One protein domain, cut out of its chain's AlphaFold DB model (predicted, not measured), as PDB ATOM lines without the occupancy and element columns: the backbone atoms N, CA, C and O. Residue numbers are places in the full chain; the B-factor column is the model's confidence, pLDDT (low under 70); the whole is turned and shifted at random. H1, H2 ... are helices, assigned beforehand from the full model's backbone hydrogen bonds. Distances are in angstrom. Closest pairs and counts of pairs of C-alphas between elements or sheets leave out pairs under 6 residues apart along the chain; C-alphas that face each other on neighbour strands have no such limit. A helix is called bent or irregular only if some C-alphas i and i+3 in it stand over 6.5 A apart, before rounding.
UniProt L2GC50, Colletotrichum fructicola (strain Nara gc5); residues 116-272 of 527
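This is residues 116 to 272 of the 527 residues of a protein of Colletotrichum fructicola (strain Nara gc5) (UniProt L2GC50). What does the model look like at first sight? It is two groups of helices joined through one helix in the middle: H1 to H4 fold back and forth on one side, H6, H7 and H8 stand as a loose triangle on the other, and H5 packs on H3 and H4 as well as on H6 and H7. What is it made of? The printed part has 157 residues with eight named helices, H1 to H8 in chain order, and no named strand; the class is all helix. How large is it? It is compact, with a radius of gyration of the C-alphas of 16.2 A and spans of 44 by 43 by 34 A.

Where are the first four helices? H1 is residues 116 to 123, beginning at C-alpha 116 (220.829, 247.392, 336.736); H2 is 127 to 137, H3 143 to 152, and H4 157 to 169, 18.5 A long. Where are the others? H5 is residues 177 to 190, 20.2 A; H6 is 203 to 219, 23.6 A; H7 is 229 to 241, 17.9 A. H8, residues 248 to 267, is 27.5 A long and ends at C-alpha 267 (252.139, 252.720, 332.751).

How do the first helices stand? H1 and H2 form a helical hairpin, their closest C-alphas, Ala 118 and Ala 130, 4.3 A apart. H2 and H3 form another, with Trp 131 and Leu 150 closest at 5.5 A between C-alphas. H3, H4 and H5 are an up-and-down bundle, each running against the one before it. What does the hub, H5, touch? It touches H3 with residues 186 to 190 alone, H4 at Val 190 and Arg 160, closest C-alphas 5.3 A apart, and H6 and H7, both at a steep tilt of 47 degrees. The closest C-alphas are Lys 178 and Asn 218 of H6, 5.8 A, and Leu 189 and Phe 238 of H7, 6.7 A. How does H8 stand? It forms a hairpin with H7, closest C-alphas Tyr 232 and Ile 258, 6.7 A, and touches H6 with residues 250 to 257 alone, closest C-alphas Thr 213 and Leu 254, 6.8 A. Are the helix backbones whole? Every O i to N i+4 pair is within hydrogen-bond range in H1, H2, H3, H4, H5, H7 and H8, and 11 of 13 are in H6, which is irregular: C-alphas 214 and 217 are 7.4 A apart.

How far does it reach? The two C-alphas farthest apart, Glu 197 and Asn 272, are 53.3 A apart. Are there cuts or long links? The printed part has no cut, and the link from H5 to H6, residues 191 to 202, is long. Where is confidence low? The mean pLDDT of the printed part is 79.4, and 40 residues are under 70, among them 199 to 209 and 268 to 272.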
ATOM      1  N   GLN A 116     220.492 246.006 337.091       90.75
ATOM      2  CA  GLN A 116     220.829 247.392 336.736       90.75
ATOM      3  C   GLN A 116     220.401 248.374 337.835       90.75
ATOM      4  O   GLN A 116     221.151 249.290 338.159       90.75
ATOM      5  N   ALA A 117     219.220 248.181 338.433       90.88
ATOM      6  CA  ALA A 117     218.792 248.980 339.577       90.88
ATOM      7  C   ALA A 117     219.770 248.823 340.751       90.88
ATOM      8  O   ALA A 117     220.217 249.822 341.311       90.88
ATOM      9  N   ALA A 118     220.155 247.588 341.076       92.00
ATOM     10  CA  ALA A 118     221.093 247.290 342.151       92.00
ATOM     11  C   ALA A 118     222.476 247.929 341.926       92.00
ATOM     12  O   ALA A 118     223.041 248.499 342.859       92.00
ATOM     13  N   GLU A 119     222.996 247.901 340.692       92.56
ATOM     14  CA  GLU A 119     224.266 248.542 340.318       92.56
ATOM     15  C   GLU A 119     224.223 250.060 340.545       92.56
ATOM     16  O   GLU A 119     225.167 250.633 341.092       92.56
ATOM     17  N   VAL A 120     223.118 250.711 340.173       93.69
ATOM     18  CA  VAL A 120     222.925 252.158 340.355       93.69
ATOM     19  C   VAL A 120     222.855 252.537 341.830       93.69
ATOM     20  O   VAL A 120     223.477 253.513 342.245       93.69
ATOM     21  N   LEU A 121     222.131 251.755 342.631       92.62
ATOM     22  CA  LEU A 121     222.021 251.973 344.074       92.62
ATOM     23  C   LEU A 121     223.369 251.757 344.775       92.62
ATOM     24  O   LEU A 121     223.797 252.585 345.581       92.62
ATOM     25  N   LEU A 122     224.093 250.699 344.403       92.06
ATOM     26  CA  LEU A 122     225.421 250.420 344.945       92.06
ATOM     27  C   LEU A 122     226.412 251.542 344.608       92.06
ATOM     28  O   LEU A 122     227.213 251.925 345.462       92.06
ATOM     29  N   ALA A 123     226.338 252.090 343.393       92.69
ATOM     30  CA  ALA A 123     227.237 253.135 342.908       92.69
ATOM     31  C   ALA A 123     227.202 254.428 343.741       92.69
ATOM     32  O   ALA A 123     228.180 255.174 343.736       92.69
ATOM     33  N   VAL A 124     226.110 254.685 344.468       89.56
ATOM     34  CA  VAL A 124     225.940 255.881 345.310       89.56
ATOM     35  C   VAL A 124     225.835 255.578 346.809       89.56
ATOM     36  O   VAL A 124     225.398 256.434 347.574       89.56
ATOM     37  N   CYS A 125     226.259 254.389 347.248       88.00
ATOM     38  CA  CYS A 125     226.217 253.938 348.650       88.00
ATOM     39  C   CYS A 125     224.819 253.652 349.227       88.00
ATOM     40  O   CYS A 125     224.640 253.719 350.450       88.00
ATOM     41  N   ASP A 126     223.828 253.312 348.398       89.56
ATOM     42  CA  ASP A 126     222.599 252.659 348.869       89.56
ATOM     43  C   ASP A 126     222.813 251.147 348.934       89.56
ATOM     44  O   ASP A 126     222.274 250.358 348.163       89.56
ATOM     45  N   THR A 127     223.694 250.758 349.837       89.88
ATOM     46  CA  THR A 127     224.089 249.384 350.142       89.88
ATOM     47  C   THR A 127     222.898 248.518 350.543       89.88
ATOM     48  O   THR A 127     222.733 247.445 349.973       89.88
ATOM     49  N   GLU A 128     222.021 248.975 351.439       90.00
ATOM     50  CA  GLU A 128     220.823 248.214 351.811       90.00
ATOM     51  C   GLU A 128     219.890 247.993 350.610       90.00
ATOM     52  O   GLU A 128     219.512 246.850 350.332       90.00
ATOM     53  N   GLY A 129     219.561 249.054 349.865       89.69
ATOM     54  CA  GLY A 129     218.718 248.952 348.675       89.69
ATOM     55  C   GLY A 129     219.340 248.055 347.603       89.69
ATOM     56  O   GLY A 129     218.671 247.165 347.074       89.69
ATOM     57  N   ALA A 130     220.638 248.214 347.342       92.06
ATOM     58  CA  ALA A 130     221.378 247.373 346.410       92.06
ATOM     59  C   ALA A 130     221.374 245.900 346.835       92.06
ATOM     60  O   ALA A 130     221.116 245.030 346.006       92.06
ATOM     61  N   TRP A 131     221.620 245.605 348.118       93.25
ATOM     62  CA  TRP A 131     221.624 244.234 348.628       93.25
ATOM     63  C   TRP A 131     220.271 243.566 348.416       93.25
ATOM     64  O   TRP A 131     220.215 242.424 347.965       93.25
ATOM     65  N   ILE A 132     219.179 244.281 348.706       91.00
ATOM     66  CA  ILE A 132     217.814 243.783 348.521       91.00
ATOM     67  C   ILE A 132     217.570 243.410 347.056       91.00
ATOM     68  O   ILE A 132     217.043 242.330 346.789       91.00
ATOM     69  N   GLU A 133     217.954 244.269 346.112       90.38
ATOM     70  CA  GLU A 133     217.754 244.009 344.684       90.38
ATOM     71  C   GLU A 133     218.650 242.867 344.172       90.38
ATOM     72  O   GLU A 133     218.141 241.948 343.531       90.38
ATOM     73  N   TYR A 134     219.934 242.822 344.551       90.69
ATOM     74  CA  TYR A 134     220.810 241.685 344.223       90.69
ATOM     75  C   TYR A 134     220.303 240.365 344.816       90.69
ATOM     76  O   TYR A 134     220.362 239.320 344.170       90.69
ATOM     77  N   TYR A 135     219.791 240.392 346.049       89.75
ATOM     78  CA  TYR A 135     219.274 239.201 346.711       89.75
ATOM     79  C   TYR A 135     217.987 238.694 346.045       89.75
ATOM     80  O   TYR A 135     217.819 237.485 345.881       89.75
ATOM     81  N   LYS A 136     217.094 239.603 345.622       87.69
ATOM     82  CA  LYS A 136     215.857 239.274 344.890       87.69
ATOM     83  C   LYS A 136     216.125 238.698 343.505       87.69
ATOM     84  O   LYS A 136     215.464 237.728 343.139       87.69
ATOM     85  N   ALA A 137     217.073 239.279 342.767       85.06
ATOM     86  CA  ALA A 137     217.472 238.801 341.443       85.06
ATOM     87  C   ALA A 137     217.966 237.342 341.481       85.06
ATOM     88  O   ALA A 137     217.892 236.609 340.492       85.06
ATOM     89  N   GLY A 138     218.419 236.905 342.660       77.00
ATOM     90  CA  GLY A 138     219.002 235.597 342.889       77.00
ATOM     91  C   GLY A 138     220.410 235.509 342.309       77.00
ATOM     92  O   GLY A 138     220.825 236.289 341.454       77.00
ATOM     93  N   THR A 139     221.173 234.514 342.754       65.56
ATOM     94  CA  THR A 139     222.461 234.171 342.140       65.56
ATOM     95  C   THR A 139     222.202 233.411 340.835       65.56
ATOM     96  O   THR A 139     222.330 232.189 340.771       65.56
ATOM     97  N   GLY A 140     221.727 234.122 339.808       60.91
ATOM     98  CA  GLY A 140     221.466 233.582 338.473       60.91
ATOM     99  C   GLY A 140     222.746 233.225 337.699       60.91
ATOM    100  O   GLY A 140     223.843 233.159 338.250       60.91
ATOM    101  N   ALA A 141     222.617 233.000 336.384       47.41
ATOM    102  CA  ALA A 141     223.686 232.521 335.491       47.41
ATOM    103  C   ALA A 141     224.994 233.357 335.492       47.41
ATOM    104  O   ALA A 141     226.032 232.842 335.079       47.41
ATOM    105  N   ASN A 142     224.974 234.593 336.007       55.47
ATOM    106  CA  ASN A 142     226.130 235.493 336.128       55.47
ATOM    107  C   ASN A 142     226.821 235.454 337.507       55.47
ATOM    108  O   ASN A 142     227.677 236.299 337.788       55.47
ATOM    109  N   GLY A 143     226.499 234.458 338.345       63.03
ATOM    110  CA  GLY A 143     226.591 234.483 339.811       63.03
ATOM    111  C   GLY A 143     227.880 234.962 340.495       63.03
ATOM    112  O   GLY A 143     227.863 235.198 341.695       63.03
ATOM    113  N   ARG A 144     229.006 235.167 339.805       63.28
ATOM    114  CA  ARG A 144     230.242 235.670 340.428       63.28
ATOM    115  C   ARG A 144     230.277 237.191 340.631       63.28
ATOM    116  O   ARG A 144     230.790 237.644 341.659       63.28
ATOM    117  N   LEU A 145     229.791 237.974 339.663       62.81
ATOM    118  CA  LEU A 145     229.708 239.435 339.809       62.81
ATOM    119  C   LEU A 145     228.600 239.796 340.805       62.81
ATOM    120  O   LEU A 145     228.839 240.592 341.712       62.81
ATOM    121  N   ASP A 146     227.486 239.069 340.747       80.19
ATOM    122  CA  ASP A 146     226.366 239.212 341.677       80.19
ATOM    123  C   ASP A 146     226.793 238.920 343.125       80.19
ATOM    124  O   ASP A 146     226.544 239.727 344.013       80.19
ATOM    125  N   LEU A 147     227.544 237.836 343.382       86.31
ATOM    126  CA  LEU A 147     228.061 237.528 344.728       86.31
ATOM    127  C   LEU A 147     229.025 238.592 345.260       86.31
ATOM    128  O   LEU A 147     229.078 238.848 346.463       86.31
ATOM    129  N   THR A 148     229.809 239.202 344.376       87.44
ATOM    130  CA  THR A 148     230.743 240.266 344.750       87.44
ATOM    131  C   THR A 148     229.986 241.524 345.168       87.44
ATOM    132  O   THR A 148     230.291 242.108 346.208       87.44
ATOM    133  N   ALA A 149     228.990 241.932 344.385       88.75
ATOM    134  CA  ALA A 149     228.164 243.091 344.691       88.75
ATOM    135  C   ALA A 149     227.279 242.854 345.929       88.75
ATOM    136  O   ALA A 149     227.182 243.720 346.797       88.75
ATOM    137  N   LEU A 150     226.739 241.642 346.087       90.06
ATOM    138  CA  LEU A 150     225.972 241.209 347.257       90.06
ATOM    139  C   LEU A 150     226.824 241.160 348.540       90.06
ATOM    140  O   LEU A 150     226.350 241.476 349.628       90.06
ATOM    141  N   ALA A 151     228.105 240.803 348.438       89.50
ATOM    142  CA  ALA A 151     229.050 240.911 349.550       89.50
ATOM    143  C   ALA A 151     229.360 242.363 349.920       89.50
ATOM    144  O   ALA A 151     229.381 242.692 351.103       89.50
ATOM    145  N   ARG A 152     229.570 243.231 348.926       88.06
ATOM    146  CA  ARG A 152     229.870 244.658 349.139       88.06
ATOM    147  C   ARG A 152     228.699 245.442 349.726       88.06
ATOM    148  O   ARG A 152     228.925 246.405 350.444       88.06
ATOM    149  N   SER A 153     227.476 245.029 349.423       90.75
ATOM    150  CA  SER A 153     226.244 245.682 349.873       90.75
ATOM    151  C   SER A 153     225.714 245.155 351.216       90.75
ATOM    152  O   SER A 153     224.788 245.732 351.773       90.75
ATOM    153  N   ALA A 154     226.295 244.083 351.769       89.62
ATOM    154  CA  ALA A 154     225.826 243.471 353.013       89.62
ATOM    155  C   ALA A 154     226.242 244.275 354.260       89.62
ATOM    156  O   ALA A 154     227.332 244.094 354.812       89.62
ATOM    157  N   GLU A 155     225.345 245.118 354.764       85.38
ATOM    158  CA  GLU A 155     225.615 245.972 355.922       85.38
ATOM    159  C   GLU A 155     225.189 245.357 357.245       85.38
ATOM    160  O   GLU A 155     225.979 245.351 358.195       85.38
ATOM    161  N   THR A 156     223.968 244.825 357.314       87.25
ATOM    162  CA  THR A 156     223.413 244.294 358.562       87.25
ATOM    163  C   THR A 156     223.985 242.919 358.885       87.25
ATOM    164  O   THR A 156     224.460 242.179 358.018       87.25
ATOM    165  N   LYS A 157     223.916 242.526 360.157       87.44
ATOM    166  CA  LYS A 157     224.368 241.201 360.600       87.44
ATOM    167  C   LYS A 157     223.611 240.078 359.883       87.44
ATOM    168  O   LYS A 157     224.187 239.042 359.546       87.44
ATOM    169  N   GLU A 158     222.323 240.284 359.646       90.25
ATOM    170  CA  GLU A 158     221.430 239.366 358.952       90.25
ATOM    171  C   GLU A 158     221.809 239.246 357.474       90.25
ATOM    172  O   GLU A 158     221.962 238.123 356.987       90.25
ATOM    173  N   GLN A 159     222.039 240.377 356.795       91.69
ATOM    174  CA  GLN A 159     222.516 240.415 355.409       91.69
ATOM    175  C   GLN A 159     223.871 239.723 355.281       91.69
ATOM    176  O   GLN A 159     224.028 238.832 354.450       91.69
ATOM    177  N   ARG A 160     224.825 240.032 356.168       90.12
ATOM    178  CA  ARG A 160     226.143 239.382 356.189       90.12
ATOM    179  C   ARG A 160     226.029 237.873 356.359       90.12
ATOM    180  O   ARG A 160     226.647 237.109 355.621       90.12
ATOM    181  N   LYS A 161     225.194 237.413 357.292       90.81
ATOM    182  CA  LYS A 161     224.953 235.981 357.514       90.81
ATOM    183  C   LYS A 161     224.315 235.305 356.297       90.81
ATOM    184  O   LYS A 161     224.675 234.173 355.986       90.81
ATOM    185  N   ALA A 162     223.367 235.965 355.636       92.06
ATOM    186  CA  ALA A 162     222.740 235.456 354.422       92.06
ATOM    187  C   ALA A 162     223.744 235.385 353.261       92.06
ATOM    188  O   ALA A 162     223.867 234.336 352.631       92.06
ATOM    189  N   THR A 163     224.529 236.441 353.049       91.88
ATOM    190  CA  THR A 163     225.589 236.470 352.040       91.88
ATOM    191  C   THR A 163     226.654 235.400 352.288       91.88
ATOM    192  O   THR A 163     227.071 234.734 351.346       91.88
ATOM    193  N   LEU A 164     227.076 235.180 353.538       90.94
ATOM    194  CA  LEU A 164     228.048 234.129 353.865       90.94
ATOM    195  C   LEU A 164     227.554 232.739 353.471       90.94
ATOM    196  O   LEU A 164     228.321 231.975 352.897       90.94
ATOM    197  N   ARG A 165     226.274 232.428 353.710       91.25
ATOM    198  CA  ARG A 165     225.688 231.149 353.277       91.25
ATOM    199  C   ARG A 165     225.743 230.994 351.763       91.25
ATOM    200  O   ARG A 165     226.175 229.957 351.281       91.25
ATOM    201  N   LEU A 166     225.374 232.042 351.024       90.88
ATOM    202  CA  LEU A 166     225.444 232.026 349.562       90.88
ATOM    203  C   LEU A 166     226.882 231.831 349.075       90.88
ATOM    204  O   LEU A 166     227.115 231.023 348.183       90.88
ATOM    205  N   LEU A 167     227.853 232.517 349.681       89.44
ATOM    206  CA  LEU A 167     229.267 232.320 349.372       89.44
ATOM    207  C   LEU A 167     229.680 230.857 349.618       89.44
ATOM    208  O   LEU A 167     230.262 230.244 348.727       89.44
ATOM    209  N   GLU A 168     229.358 230.287 350.780       88.94
ATOM    210  CA  GLU A 168     229.693 228.901 351.146       88.94
ATOM    211  C   GLU A 168     229.049 227.859 350.216       88.94
ATOM    212  O   GLU A 168     229.689 226.865 349.866       88.94
ATOM    213  N   GLU A 169     227.812 228.092 349.774       89.00
ATOM    214  CA  GLU A 169     227.092 227.226 348.830       89.00
ATOM    215  C   GLU A 169     227.702 227.261 347.416       89.00
ATOM    216  O   GLU A 169     227.632 226.273 346.683       89.00
ATOM    217  N   HIS A 170     228.352 228.367 347.044       83.62
ATOM    218  CA  HIS A 170     228.897 228.611 345.708       83.62
ATOM    219  C   HIS A 170     230.415 228.385 345.615       83.62
ATOM    220  O   HIS A 170     231.087 229.094 344.868       83.62
ATOM    221  N   ILE A 171     230.976 227.392 346.319       80.00
ATOM    222  CA  ILE A 171     232.390 226.991 346.168       80.00
ATOM    223  C   ILE A 171     232.512 225.765 345.240       80.00
ATOM    224  O   ILE A 171     232.473 224.623 345.708       80.00
ATOM    225  N   PRO A 172     232.696 225.948 343.919       75.06
ATOM    226  CA  PRO A 172     233.078 224.882 343.017       75.06
ATOM    227  C   PRO A 172     234.370 224.176 343.446       75.06
ATOM    228  O   PRO A 172     235.355 224.828 343.802       75.06
ATOM    229  N   PRO A 173     234.432 222.842 343.301       74.50
ATOM    230  CA  PRO A 173     235.630 222.066 343.615       74.50
ATOM    231  C   PRO A 173     236.829 222.362 342.691       74.50
ATOM    232  O   PRO A 173     237.935 221.913 342.975       74.50
ATOM    233  N   SER A 174     236.635 223.101 341.591       79.62
ATOM    234  CA  SER A 174     237.630 223.333 340.532       79.62
ATOM    235  C   SER A 174     238.138 224.777 340.433       79.62
ATOM    236  O   SER A 174     238.626 225.181 339.378       79.62
ATOM    237  N   TRP A 175     237.980 225.589 341.478       80.38
ATOM    238  CA  TRP A 175     238.408 226.987 341.430       80.38
ATOM    239  C   TRP A 175     239.913 227.163 341.274       80.38
ATOM    240  O   TRP A 175     240.715 226.497 341.934       80.38
ATOM    241  N   SER A 176     240.293 228.109 340.412       78.75
ATOM    242  CA  SER A 176     241.687 228.516 340.272       78.75
ATOM    243  C   SER A 176     242.169 229.235 341.538       78.75
ATOM    244  O   SER A 176     241.373 229.701 342.359       78.75
ATOM    245  N   GLY A 177     243.490 229.383 341.687       76.81
ATOM    246  CA  GLY A 177     244.067 230.133 342.807       76.81
ATOM    247  C   GLY A 177     243.528 231.566 342.915       76.81
ATOM    248  O   GLY A 177     243.293 232.039 344.023       76.81
ATOM    249  N   LYS A 178     243.259 232.227 341.778       74.62
ATOM    250  CA  LYS A 178     242.679 233.581 341.723       74.62
ATOM    251  C   LYS A 178     241.229 233.598 342.214       74.62
ATOM    252  O   LYS A 178     240.854 234.475 342.988       74.62
ATOM    253  N   ASP A 179     240.428 232.619 341.801       78.31
ATOM    254  CA  ASP A 179     239.006 232.544 342.163       78.31
ATOM    255  C   ASP A 179     238.829 232.260 343.647       78.31
ATOM    256  O   ASP A 179     238.065 232.938 344.334       78.31
ATOM    257  N   LEU A 180     239.628 231.326 344.160       80.62
ATOM    258  CA  LEU A 180     239.663 231.008 345.575       80.62
ATOM    259  C   LEU A 180     240.106 232.211 346.415       80.62
ATOM    260  O   LEU A 180     239.578 232.425 347.504       80.62
ATOM    261  N   ALA A 181     241.061 233.001 345.925       77.19
ATOM    262  CA  ALA A 181     241.546 234.171 346.638       77.19
ATOM    263  C   ALA A 181     240.518 235.316 346.656       77.19
ATOM    264  O   ALA A 181     240.277 235.889 347.718       77.19
ATOM    265  N   GLN A 182     239.842 235.589 345.532       80.06
ATOM    266  CA  GLN A 182     238.715 236.528 345.501       80.06
ATOM    267  C   GLN A 182     237.612 236.085 346.459       80.06
ATOM    268  O   GLN A 182     237.147 236.880 347.268       80.06
ATOM    269  N   HIS A 183     237.202 234.822 346.389       83.62
ATOM    270  CA  HIS A 183     236.158 234.307 347.260       83.62
ATOM    271  C   HIS A 183     236.529 234.424 348.737       83.62
ATOM    272  O   HIS A 183     235.712 234.845 349.552       83.62
ATOM    273  N   ARG A 184     237.782 234.105 349.079       81.62
ATOM    274  CA  ARG A 184     238.321 234.337 350.416       81.62
ATOM    275  C   ARG A 184     238.128 235.798 350.808       81.62
ATOM    276  O   ARG A 184     237.515 236.050 351.837       81.62
ATOM    277  N   LEU A 185     238.575 236.745 349.986       80.00
ATOM    278  CA  LEU A 185     238.453 238.178 350.266       80.00
ATOM    279  C   LEU A 185     236.994 238.615 350.490       80.00
ATOM    280  O   LEU A 185     236.724 239.326 351.453       80.00
ATOM    281  N   LEU A 186     236.050 238.122 349.679       85.00
ATOM    282  CA  LEU A 186     234.613 238.349 349.895       85.00
ATOM    283  C   LEU A 186     234.149 237.781 351.239       85.00
ATOM    284  O   LEU A 186     233.458 238.457 351.994       85.00
ATOM    285  N   HIS A 187     234.578 236.566 351.579       85.44
ATOM    286  CA  HIS A 187     234.272 235.966 352.871       85.44
ATOM    287  C   HIS A 187     234.810 236.819 354.028       85.44
ATOM    288  O   HIS A 187     234.140 236.927 355.050       85.44
ATOM    289  N   ALA A 188     235.991 237.426 353.912       79.31
ATOM    290  CA  ALA A 188     236.509 238.308 354.958       79.31
ATOM    291  C   ALA A 188     235.816 239.664 355.025       79.31
ATOM    292  O   ALA A 188     235.644 240.167 356.125       79.31
ATOM    293  N   LEU A 189     235.395 240.225 353.891       80.12
ATOM    294  CA  LEU A 189     234.624 241.466 353.877       80.12
ATOM    295  C   LEU A 189     233.308 241.309 354.651       80.12
ATOM    296  O   LEU A 189     232.921 242.178 355.421       80.12
ATOM    297  N   VAL A 190     232.627 240.184 354.432       84.31
ATOM    298  CA  VAL A 190     231.290 239.934 354.983       84.31
ATOM    299  C   VAL A 190     231.359 239.377 356.406       84.31
ATOM    300  O   VAL A 190     230.444 239.561 357.208       84.31
ATOM    301  N   ARG A 191     232.435 238.667 356.748       82.56
ATOM    302  CA  ARG A 191     232.626 238.120 358.089       82.56
ATOM    303  C   ARG A 191     233.086 239.234 359.021       82.56
ATOM    304  O   ARG A 191     234.170 239.774 358.837       82.56
ATOM    305  N   ASP A 192     232.309 239.496 360.070       68.62
ATOM    306  CA  ASP A 192     232.758 240.367 361.159       68.62
ATOM    307  C   ASP A 192     234.164 239.953 361.618       68.62
ATOM    308  O   ASP A 192     234.439 238.744 361.697       68.62
ATOM    309  N   PRO A 193     235.059 240.907 361.945       62.25
ATOM    310  CA  PRO A 193     236.335 240.572 362.550       62.25
ATOM    311  C   PRO A 193     236.047 239.754 363.808       62.25
ATOM    312  O   PRO A 193     235.573 240.289 364.809       62.25
ATOM    313  N   ILE A 194     236.289 238.439 363.743       59.56
ATOM    314  CA  ILE A 194     236.059 237.546 364.875       59.56
ATOM    315  C   ILE A 194     237.147 237.844 365.893       59.56
ATOM    316  O   ILE A 194     238.234 237.253 365.873       59.56
ATOM    317  N   LYS A 195     236.823 238.794 366.759       61.69
ATOM    318  CA  LYS A 195     237.404 238.916 368.077       61.69
ATOM    319  C   LYS A 195     236.819 237.777 368.913       61.69
ATOM    320  O   LYS A 195     235.612 237.535 368.877       61.69
ATOM    321  N   ASP A 196     237.674 237.019 369.585       65.56
ATOM    322  CA  ASP A 196     237.221 236.100 370.621       65.56
ATOM    323  C   ASP A 196     236.579 236.886 371.780       65.56
ATOM    324  O   ASP A 196     236.560 238.119 371.789       65.56
ATOM    325  N   GLU A 197     236.035 236.184 372.774       70.12
ATOM    326  CA  GLU A 197     235.427 236.820 373.954       70.12
ATOM    327  C   GLU A 197     236.407 237.734 374.717       70.12
ATOM    328  O   GLU A 197     235.981 238.622 375.453       70.12
ATOM    329  N   ALA A 198     237.715 237.550 374.520       70.94
ATOM    330  CA  ALA A 198     238.774 238.365 375.098       70.94
ATOM    331  C   ALA A 198     239.222 239.519 374.177       70.94
ATOM    332  O   ALA A 198     240.173 240.230 374.503       70.94
ATOM    333  N   GLY A 199     238.550 239.732 373.044       68.00
ATOM    334  CA  GLY A 199     238.885 240.787 372.094       68.00
ATOM    335  C   GLY A 199     240.029 240.438 371.134       68.00
ATOM    336  O   GLY A 199     240.369 241.267 370.289       68.00
ATOM    337  N   ASN A 200     240.626 239.244 371.234       67.19
ATOM    338  CA  ASN A 200     241.773 238.843 370.422       67.19
ATOM    339  C   ASN A 200     241.340 238.301 369.066       67.19
ATOM    340  O   ASN A 200     240.318 237.633 368.918       67.19
ATOM    341  N   ILE A 201     242.183 238.519 368.066       61.44
ATOM    342  CA  ILE A 201     241.977 237.972 366.731       61.44
ATOM    343  C   ILE A 201     242.077 236.452 366.781       61.44
ATOM    344  O   ILE A 201     243.085 235.883 367.208       61.44
ATOM    345  N   THR A 202     241.056 235.774 366.273       63.75
ATOM    346  CA  THR A 202     241.108 234.319 366.164       63.75
ATOM    347  C   THR A 202     242.171 233.872 365.143       63.75
ATOM    348  O   THR A 202     242.322 234.444 364.064       63.75
ATOM    349  N   ARG A 203     242.893 232.782 365.445       62.69
ATOM    350  CA  ARG A 203     243.903 232.141 364.566       62.69
ATOM    351  C   ARG A 203     243.481 231.954 363.087       62.69
ATOM    352  O   ARG A 203     244.352 232.063 362.220       62.69
ATOM    353  N   PRO A 204     242.197 231.700 362.751       64.44
ATOM    354  CA  PRO A 204     241.725 231.665 361.368       64.44
ATOM    355  C   PRO A 204     241.977 232.957 360.581       64.44
ATOM    356  O   PRO A 204     242.316 232.863 359.406       64.44
ATOM    357  N   ALA A 205     241.883 234.136 361.204       62.59
ATOM    358  CA  ALA A 205     242.097 235.410 360.516       62.59
ATOM    359  C   ALA A 205     243.572 235.628 360.124       62.59
ATOM    360  O   ALA A 205     243.848 236.092 359.022       62.59
ATOM    361  N   ALA A 206     244.528 235.205 360.958       65.44
ATOM    362  CA  ALA A 206     245.959 235.306 360.647       65.44
ATOM    363  C   ALA A 206     246.379 234.396 359.474       65.44
ATOM    364  O   ALA A 206     247.063 234.829 358.546       65.44
ATOM    365  N   ASN A 207     245.917 233.139 359.468       68.75
ATOM    366  CA  ASN A 207     246.152 232.216 358.348       68.75
ATOM    367  C   ASN A 207     245.513 232.727 357.050       68.75
ATOM    368  O   ASN A 207     246.035 232.524 355.954       68.75
ATOM    369  N   PHE A 208     244.371 233.388 357.190       69.00
ATOM    370  CA  PHE A 208     243.630 233.960 356.088       69.00
ATOM    371  C   PHE A 208     244.349 235.178 355.475       69.00
ATOM    372  O   PHE A 208     244.527 235.208 354.258       69.00
ATOM    373  N   ILE A 209     244.868 236.103 356.296       69.00
ATOM    374  CA  ILE A 209     245.735 237.216 355.857       69.00
ATOM    375  C   ILE A 209     246.944 236.676 355.090       69.00
ATOM    376  O   ILE A 209     247.193 237.077 353.956       69.00
ATOM    377  N   SER A 210     247.648 235.698 355.668       71.50
ATOM    378  CA  SER A 210     248.814 235.080 355.031       71.50
ATOM    379  C   SER A 210     248.470 234.462 353.672       71.50
ATOM    380  O   SER A 210     249.234 234.595 352.715       71.50
ATOM    381  N   SER A 211     247.289 233.846 353.553       74.31
ATOM    382  CA  SER A 211     246.817 233.294 352.287       74.31
ATOM    383  C   SER A 211     246.487 234.357 351.241       74.31
ATOM    384  O   SER A 211     246.729 234.091 350.065       74.31
ATOM    385  N   ILE A 212     245.895 235.492 351.619       69.50
ATOM    386  CA  ILE A 212     245.643 236.591 350.676       69.50
ATOM    387  C   ILE A 212     246.983 237.126 350.190       69.50
ATOM    388  O   ILE A 212     247.221 237.153 348.987       69.50
ATOM    389  N   THR A 213     247.889 237.447 351.112       69.12
ATOM    390  CA  THR A 213     249.208 238.000 350.796       69.12
ATOM    391  C   THR A 213     250.046 237.058 349.920       69.12
ATOM    392  O   THR A 213     250.797 237.525 349.073       69.12
ATOM    393  N   ALA A 214     249.903 235.736 350.063       72.56
ATOM    394  CA  ALA A 214     250.565 234.762 349.188       72.56
ATOM    395  C   ALA A 214     249.922 234.642 347.793       72.56
ATOM    396  O   ALA A 214     250.588 234.255 346.836       72.56
ATOM    397  N   ALA A 215     248.626 234.937 347.668       70.50
ATOM    398  CA  ALA A 215     247.891 234.869 346.404       70.50
ATOM    399  C   ALA A 215     247.876 236.202 345.642       70.50
ATOM    400  O   ALA A 215     247.456 236.243 344.490       70.50
ATOM    401  N   VAL A 216     248.316 237.277 346.284       67.56
ATOM    402  CA  VAL A 216     248.188 238.671 345.859       67.56
ATOM    403  C   VAL A 216     248.838 238.973 344.498       67.56
ATOM    404  O   VAL A 216     248.248 239.700 343.701       67.56
ATOM    405  N   ASP A 217     249.942 238.308 344.145       66.88
ATOM    406  CA  ASP A 217     250.537 238.422 342.802       66.88
ATOM    407  C   ASP A 217     249.609 237.879 341.694       66.88
ATOM    408  O   ASP A 217     249.627 238.352 340.557       66.88
ATOM    409  N   ASN A 218     248.722 236.935 342.034       68.38
ATOM    410  CA  ASN A 218     247.722 236.378 341.120       68.38
ATOM    411  C   ASN A 218     246.434 237.219 341.045       68.38
ATOM    412  O   ASN A 218     245.670 237.066 340.088       68.38
ATOM    413  N   PHE A 219     246.173 238.106 342.015       64.06
ATOM    414  CA  PHE A 219     244.989 238.981 341.992       64.06
ATOM    415  C   PHE A 219     245.060 239.984 340.847       64.06
ATOM    416  O   PHE A 219     244.066 240.229 340.166       64.06
ATOM    417  N   LEU A 220     246.255 240.520 340.597       65.19
ATOM    418  CA  LEU A 220     246.453 241.586 339.626       65.19
ATOM    419  C   LEU A 220     246.562 241.101 338.185       65.19
ATOM    420  O   LEU A 220     246.825 241.923 337.326       65.19
ATOM    421  N   SER A 221     246.380 239.823 337.855       57.28
ATOM    422  CA  SER A 221     246.421 239.420 336.441       57.28
ATOM    423  C   SER A 221     245.092 239.710 335.745       57.28
ATOM    424  O   SER A 221     244.178 238.878 335.786       57.28
ATOM    425  N   PRO A 222     244.997 240.856 335.060       59.88
ATOM    426  CA  PRO A 222     244.492 240.807 333.704       59.88
ATOM    427  C   PRO A 222     245.494 241.413 332.706       59.88
ATOM    428  O   PRO A 222     246.468 242.081 333.061       59.88
ATOM    429  N   VAL A 223     245.325 241.021 331.447       62.78
ATOM    430  CA  VAL A 223     246.259 241.267 330.343       62.78
ATOM    431  C   VAL A 223     246.082 242.704 329.836       62.78
ATOM    432  O   VAL A 223     244.960 243.203 329.774       62.78
ATOM    433  N   GLY A 224     247.173 243.377 329.457       64.81
ATOM    434  CA  GLY A 224     247.103 244.606 328.652       64.81
ATOM    435  C   GLY A 224     246.658 245.885 329.374       64.81
ATOM    436  O   GLY A 224     246.028 246.732 328.753       64.81
ATOM    437  N   GLY A 225     246.957 246.047 330.669       67.88
ATOM    438  CA  GLY A 225     246.680 247.300 331.399       67.88
ATOM    439  C   GLY A 225     245.235 247.469 331.891       67.88
ATOM    440  O   GLY A 225     244.888 248.515 332.443       67.88
ATOM    441  N   SER A 226     244.400 246.442 331.725       78.25
ATOM    442  CA  SER A 226     243.156 246.296 332.484       78.25
ATOM    443  C   SER A 226     243.468 246.060 333.966       78.25
ATOM    444  O   SER A 226     244.545 245.570 334.330       78.25
ATOM    445  N   VAL A 227     242.535 246.415 334.845       82.69
ATOM    446  CA  VAL A 227     242.656 246.195 336.288       82.69
ATOM    447  C   VAL A 227     241.319 245.736 336.846       82.69
ATOM    448  O   VAL A 227     240.270 246.228 336.458       82.69
ATOM    449  N   ASN A 228     241.339 244.807 337.799       85.75
ATOM    450  CA  ASN A 228     240.152 244.492 338.582       85.75
ATOM    451  C   ASN A 228     240.042 245.453 339.777       85.75
ATOM    452  O   ASN A 228     240.619 245.205 340.838       85.75
ATOM    453  N   LEU A 229     239.335 246.572 339.597       88.00
ATOM    454  CA  LEU A 229     239.218 247.594 340.641       88.00
ATOM    455  C   LEU A 229     238.365 247.149 341.821       88.00
ATOM    456  O   LEU A 229     238.590 247.610 342.934       88.00
ATOM    457  N   ILE A 230     237.468 246.185 341.631       84.38
ATOM    458  CA  ILE A 230     236.779 245.544 342.751       84.38
ATOM    459  C   ILE A 230     237.797 244.889 343.690       84.38
ATOM    460  O   ILE A 230     237.723 245.097 344.897       84.38
ATOM    461  N   HIS A 231     238.760 244.112 343.181       82.12
ATOM    462  CA  HIS A 231     239.787 243.500 344.039       82.12
ATOM    463  C   HIS A 231     240.610 244.550 344.776       82.12
ATOM    464  O   HIS A 231     240.906 244.362 345.953       82.12
ATOM    465  N   TYR A 232     240.933 245.653 344.101       85.19
ATOM    466  CA  TYR A 232     241.597 246.796 344.719       85.19
ATOM    467  C   TYR A 232     240.772 247.363 345.883       85.19
ATOM    468  O   TYR A 232     241.281 247.453 346.996       85.19
ATOM    469  N   ILE A 233     239.495 247.680 345.653       84.69
ATOM    470  CA  ILE A 233     238.584 248.236 346.664       84.69
ATOM    471  C   ILE A 233     238.448 247.286 347.850       84.69
ATOM    472  O   ILE A 233     238.543 247.699 349.002       84.69
ATOM    473  N   LEU A 234     238.224 246.002 347.573       82.19
ATOM    474  CA  LEU A 234     238.079 244.984 348.604       82.19
ATOM    475  C   LEU A 234     239.348 244.874 349.451       82.19
ATOM    476  O   LEU A 234     239.258 244.714 350.667       82.19
ATOM    477  N   LEU A 235     240.522 244.972 348.823       83.94
ATOM    478  CA  LEU A 235     241.793 244.940 349.527       83.94
ATOM    479  C   LEU A 235     242.029 246.216 350.343       83.94
ATOM    480  O   LEU A 235     242.449 246.118 351.492       83.94
ATOM    481  N   ASP A 236     241.736 247.394 349.794       85.62
ATOM    482  CA  ASP A 236     241.836 248.666 350.514       85.62
ATOM    483  C   ASP A 236     240.918 248.676 351.746       85.62
ATOM    484  O   ASP A 236     241.370 248.920 352.867       85.62
ATOM    485  N   ASN A 237     239.654 248.280 351.573       80.31
ATOM    486  CA  ASN A 237     238.699 248.134 352.668       80.31
ATOM    487  C   ASN A 237     239.177 247.121 353.712       80.31
ATOM    488  O   ASN A 237     239.059 247.373 354.912       80.31
ATOM    489  N   PHE A 238     239.750 245.997 353.276       81.06
ATOM    490  CA  PHE A 238     240.336 245.004 354.170       81.06
ATOM    491  C   PHE A 238     241.489 245.598 354.991       81.06
ATOM    492  O   PHE A 238     241.501 245.464 356.213       81.06
ATOM    493  N   ILE A 239     242.424 246.307 354.352       83.75
ATOM    494  CA  ILE A 239     243.554 246.960 355.027       83.75
ATOM    495  C   ILE A 239     243.065 247.965 356.067       83.75
ATOM    496  O   ILE A 239     243.551 247.964 357.195       83.75
ATOM    497  N   VAL A 240     242.101 248.813 355.706       83.56
ATOM    498  CA  VAL A 240     241.548 249.827 356.612       83.56
ATOM    499  C   VAL A 240     240.845 249.171 357.798       83.56
ATOM    500  O   VAL A 240     241.127 249.519 358.943       83.56
ATOM    501  N   THR A 241     239.982 248.187 357.537       77.56
ATOM    502  CA  THR A 241     239.184 247.493 358.563       77.56
ATOM    503  C   THR A 241     240.055 246.686 359.525       77.56
ATOM    504  O   THR A 241     239.765 246.594 360.716       77.56
ATOM    505  N   HIS A 242     241.150 246.114 359.026       77.62
ATOM    506  CA  HIS A 242     242.032 245.228 359.782       77.62
ATOM    507  C   HIS A 242     243.380 245.870 360.127       77.62
ATOM    508  O   HIS A 242     244.318 245.176 360.516       77.62
ATOM    509  N   ARG A 243     243.494 247.198 360.041       85.88
ATOM    510  CA  ARG A 243     244.760 247.912 360.252       85.88
ATOM    511  C   ARG A 243     245.415 247.608 361.600       85.88
ATOM    512  O   ARG A 243     246.628 247.471 361.664       85.88
ATOM    513  N   GLU A 244     244.621 247.491 362.663       83.44
ATOM    514  CA  GLU A 244     245.111 247.210 364.024       83.44
ATOM    515  C   GLU A 244     245.735 245.816 364.167       83.44
ATOM    516  O   GLU A 244     246.474 245.559 365.116       83.44
ATOM    517  N   ILE A 245     245.405 244.906 363.249       77.56
ATOM    518  CA  ILE A 245     245.722 243.480 363.357       77.56
ATOM    519  C   ILE A 245     246.736 243.024 362.306       77.56
ATOM    520  O   ILE A 245     247.295 241.933 362.418       77.56
ATOM    521  N   LEU A 246     246.967 243.848 361.284       82.00
ATOM    522  CA  LEU A 246     247.965 243.614 360.251       82.00
ATOM    523  C   LEU A 246     249.354 243.950 360.791       82.00
ATOM    524  O   LEU A 246     249.569 244.998 361.400       82.00
ATOM    525  N   THR A 247     250.319 243.064 360.547       86.00
ATOM    526  CA  THR A 247     251.715 243.380 360.855       86.00
ATOM    527  C   THR A 247     252.229 244.456 359.899       86.00
ATOM    528  O   THR A 247     251.712 244.622 358.795       86.00
ATOM    529  N   GLU A 248     253.296 245.161 360.275       88.62
ATOM    530  CA  GLU A 248     253.954 246.116 359.372       88.62
ATOM    531  C   GLU A 248     254.375 245.451 358.048       88.62
ATOM    532  O   GLU A 248     254.219 246.030 356.976       88.62
ATOM    533  N   VAL A 249     254.819 244.190 358.106       86.69
ATOM    534  CA  VAL A 249     255.173 243.400 356.919       86.69
ATOM    535  C   VAL A 249     253.953 243.141 356.032       86.69
ATOM    536  O   VAL A 249     254.065 243.247 354.811       86.69
ATOM    537  N   ASP A 250     252.794 242.825 356.615       83.69
ATOM    538  CA  ASP A 250     251.556 242.646 355.850       83.69
ATOM    539  C   ASP A 250     251.123 243.963 355.206       83.69
ATOM    540  O   ASP A 250     250.855 243.996 354.008       83.69
ATOM    541  N   MET A 251     251.136 245.064 355.963       87.00
ATOM    542  CA  MET A 251     250.807 246.400 355.458       87.00
ATOM    543  C   MET A 251     251.704 246.804 354.285       87.00
ATOM    544  O   MET A 251     251.204 247.294 353.273       87.00
ATOM    545  N   LEU A 252     253.015 246.559 354.381       86.94
ATOM    546  CA  LEU A 252     253.964 246.838 353.302       86.94
ATOM    547  C   LEU A 252     253.692 245.983 352.061       86.94
ATOM    548  O   LEU A 252     253.709 246.498 350.945       86.94
ATOM    549  N   ARG A 253     253.412 244.686 352.237       84.38
ATOM    550  CA  ARG A 253     253.112 243.781 351.116       84.38
ATOM    551  C   ARG A 253     251.803 244.143 350.424       84.38
ATOM    552  O   ARG A 253     251.776 244.244 349.203       84.38
ATOM    553  N   LEU A 254     250.736 244.368 351.187       84.19
ATOM    554  CA  LEU A 254     249.437 244.748 350.637       84.19
ATOM    555  C   LEU A 254     249.486 246.152 350.009       84.19
ATOM    556  O   LEU A 254     248.962 246.360 348.917       84.19
ATOM    557  N   GLY A 255     250.201 247.091 350.635       85.38
ATOM    558  CA  GLY A 255     250.459 248.423 350.082       85.38
ATOM    559  C   GLY A 255     251.258 248.381 348.777       85.38
ATOM    560  O   GLY A 255     250.923 249.087 347.829       85.38
ATOM    561  N   SER A 256     252.250 247.492 348.663       84.62
ATOM    562  CA  SER A 256     252.976 247.277 347.402       84.62
ATOM    563  C   SER A 256     252.046 246.868 346.259       84.62
ATOM    564  O   SER A 256     252.327 247.164 345.102       84.62
ATOM    565  N   VAL A 257     250.941 246.194 346.558       82.56
ATOM    566  CA  VAL A 257     250.020 245.654 345.549       82.56
ATOM    567  C   VAL A 257     249.025 246.703 345.099       82.56
ATOM    568  O   VAL A 257     248.755 246.812 343.906       82.56
ATOM    569  N   ILE A 258     248.587 247.551 346.023       84.44
ATOM    570  CA  ILE A 258     247.894 248.806 345.717       84.44
ATOM    571  C   ILE A 258     248.773 249.680 344.805       84.44
ATOM    572  O   ILE A 258     248.324 250.096 343.740       84.44
ATOM    573  N   ASN A 259     250.053 249.866 345.139       86.00
ATOM    574  CA  ASN A 259     250.981 250.654 344.315       86.00
ATOM    575  C   ASN A 259     251.228 250.029 342.927       86.00
ATOM    576  O   ASN A 259     251.435 250.740 341.938       86.00
ATOM    577  N   ASN A 260     251.191 248.697 342.828       83.94
ATOM    578  CA  ASN A 260     251.283 247.994 341.549       83.94
ATOM    579  C   ASN A 260     250.046 248.231 340.671       83.94
ATOM    580  O   ASN A 260     250.188 248.307 339.452       83.94
ATOM    581  N   VAL A 261     248.851 248.364 341.261       84.81
ATOM    582  CA  VAL A 261     247.640 248.764 340.525       84.81
ATOM    583  C   VAL A 261     247.820 250.152 339.927       84.81
ATOM    584  O   VAL A 261     247.653 250.301 338.719       84.81
ATOM    585  N   ASP A 262     248.240 251.127 340.734       88.00
ATOM    586  CA  ASP A 262     248.487 252.492 340.256       88.00
ATOM    587  C   ASP A 262     249.493 252.491 339.099       88.00
ATOM    588  O   ASP A 262     249.239 253.039 338.029       88.00
ATOM    589  N   SER A 263     250.608 251.781 339.276       86.19
ATOM    590  CA  SER A 263     251.644 251.669 338.250       86.19
ATOM    591  C   SER A 263     251.119 251.037 336.958       86.19
ATOM    592  O   SER A 263     251.544 251.430 335.880       86.19
ATOM    593  N   ARG A 264     250.190 250.079 337.021       84.31
ATOM    594  CA  ARG A 264     249.609 249.444 335.825       84.31
ATOM    595  C   ARG A 264     248.623 250.342 335.098       84.31
ATOM    596  O   ARG A 264     248.653 250.390 333.871       84.31
ATOM    597  N   VAL A 265     247.776 251.057 335.836       87.56
ATOM    598  CA  VAL A 265     246.845 252.020 335.234       87.56
ATOM    599  C   VAL A 265     247.619 253.148 334.556       87.56
ATOM    600  O   VAL A 265     247.271 253.536 333.443       87.56
ATOM    601  N   LEU A 266     248.695 253.633 335.181       88.56
ATOM    602  CA  LEU A 266     249.471 254.764 334.673       88.56
ATOM    603  C   LEU A 266     250.503 254.374 333.605       88.56
ATOM    604  O   LEU A 266     250.751 255.156 332.696       88.56
ATOM    605  N   ASN A 267     251.077 253.165 333.667       83.38
ATOM    606  CA  ASN A 267     252.139 252.720 332.751       83.38
ATOM    607  C   ASN A 267     251.678 251.680 331.716       83.38
ATOM    608  O   ASN A 267     252.531 251.053 331.087       83.38
ATOM    609  N   GLY A 268     250.367 251.465 331.546       65.25
ATOM    610  CA  GLY A 268     249.755 250.342 330.808       65.25
ATOM    611  C   GLY A 268     250.142 250.138 329.331       65.25
ATOM    612  O   GLY A 268     249.535 249.303 328.669       65.25
ATOM    613  N   GLY A 269     251.145 250.851 328.811       54.50
ATOM    614  CA  GLY A 269     251.666 250.734 327.449       54.50
ATOM    615  C   GLY A 269     253.120 250.259 327.309       54.50
ATOM    616  O   GLY A 269     253.534 250.017 326.178       54.50
ATOM    617  N   ILE A 270     253.911 250.103 328.380       57.44
ATOM    618  CA  ILE A 270     255.362 249.846 328.211       57.44
ATOM    619  C   ILE A 270     255.644 248.414 327.722       57.44
ATOM    620  O   ILE A 270     256.441 248.228 326.802       57.44
ATOM    621  N   ASP A 271     254.948 247.408 328.254       56.00
ATOM    622  CA  ASP A 271     255.271 246.004 327.947       56.00
ATOM    623  C   ASP A 271     254.868 245.583 326.520       56.00
ATOM    624  O   ASP A 271     255.509 244.719 325.924       56.00
ATOM    625  N   ASN A 272     253.864 246.240 325.926       52.66
ATOM    626  CA  ASN A 272     253.404 245.944 324.563       52.66
ATOM    627  C   ASN A 272     254.106 246.791 323.481       52.66
ATOM    628  O   ASN A 272     254.091 246.419 322.307       52.66
TER     629      ASN A 272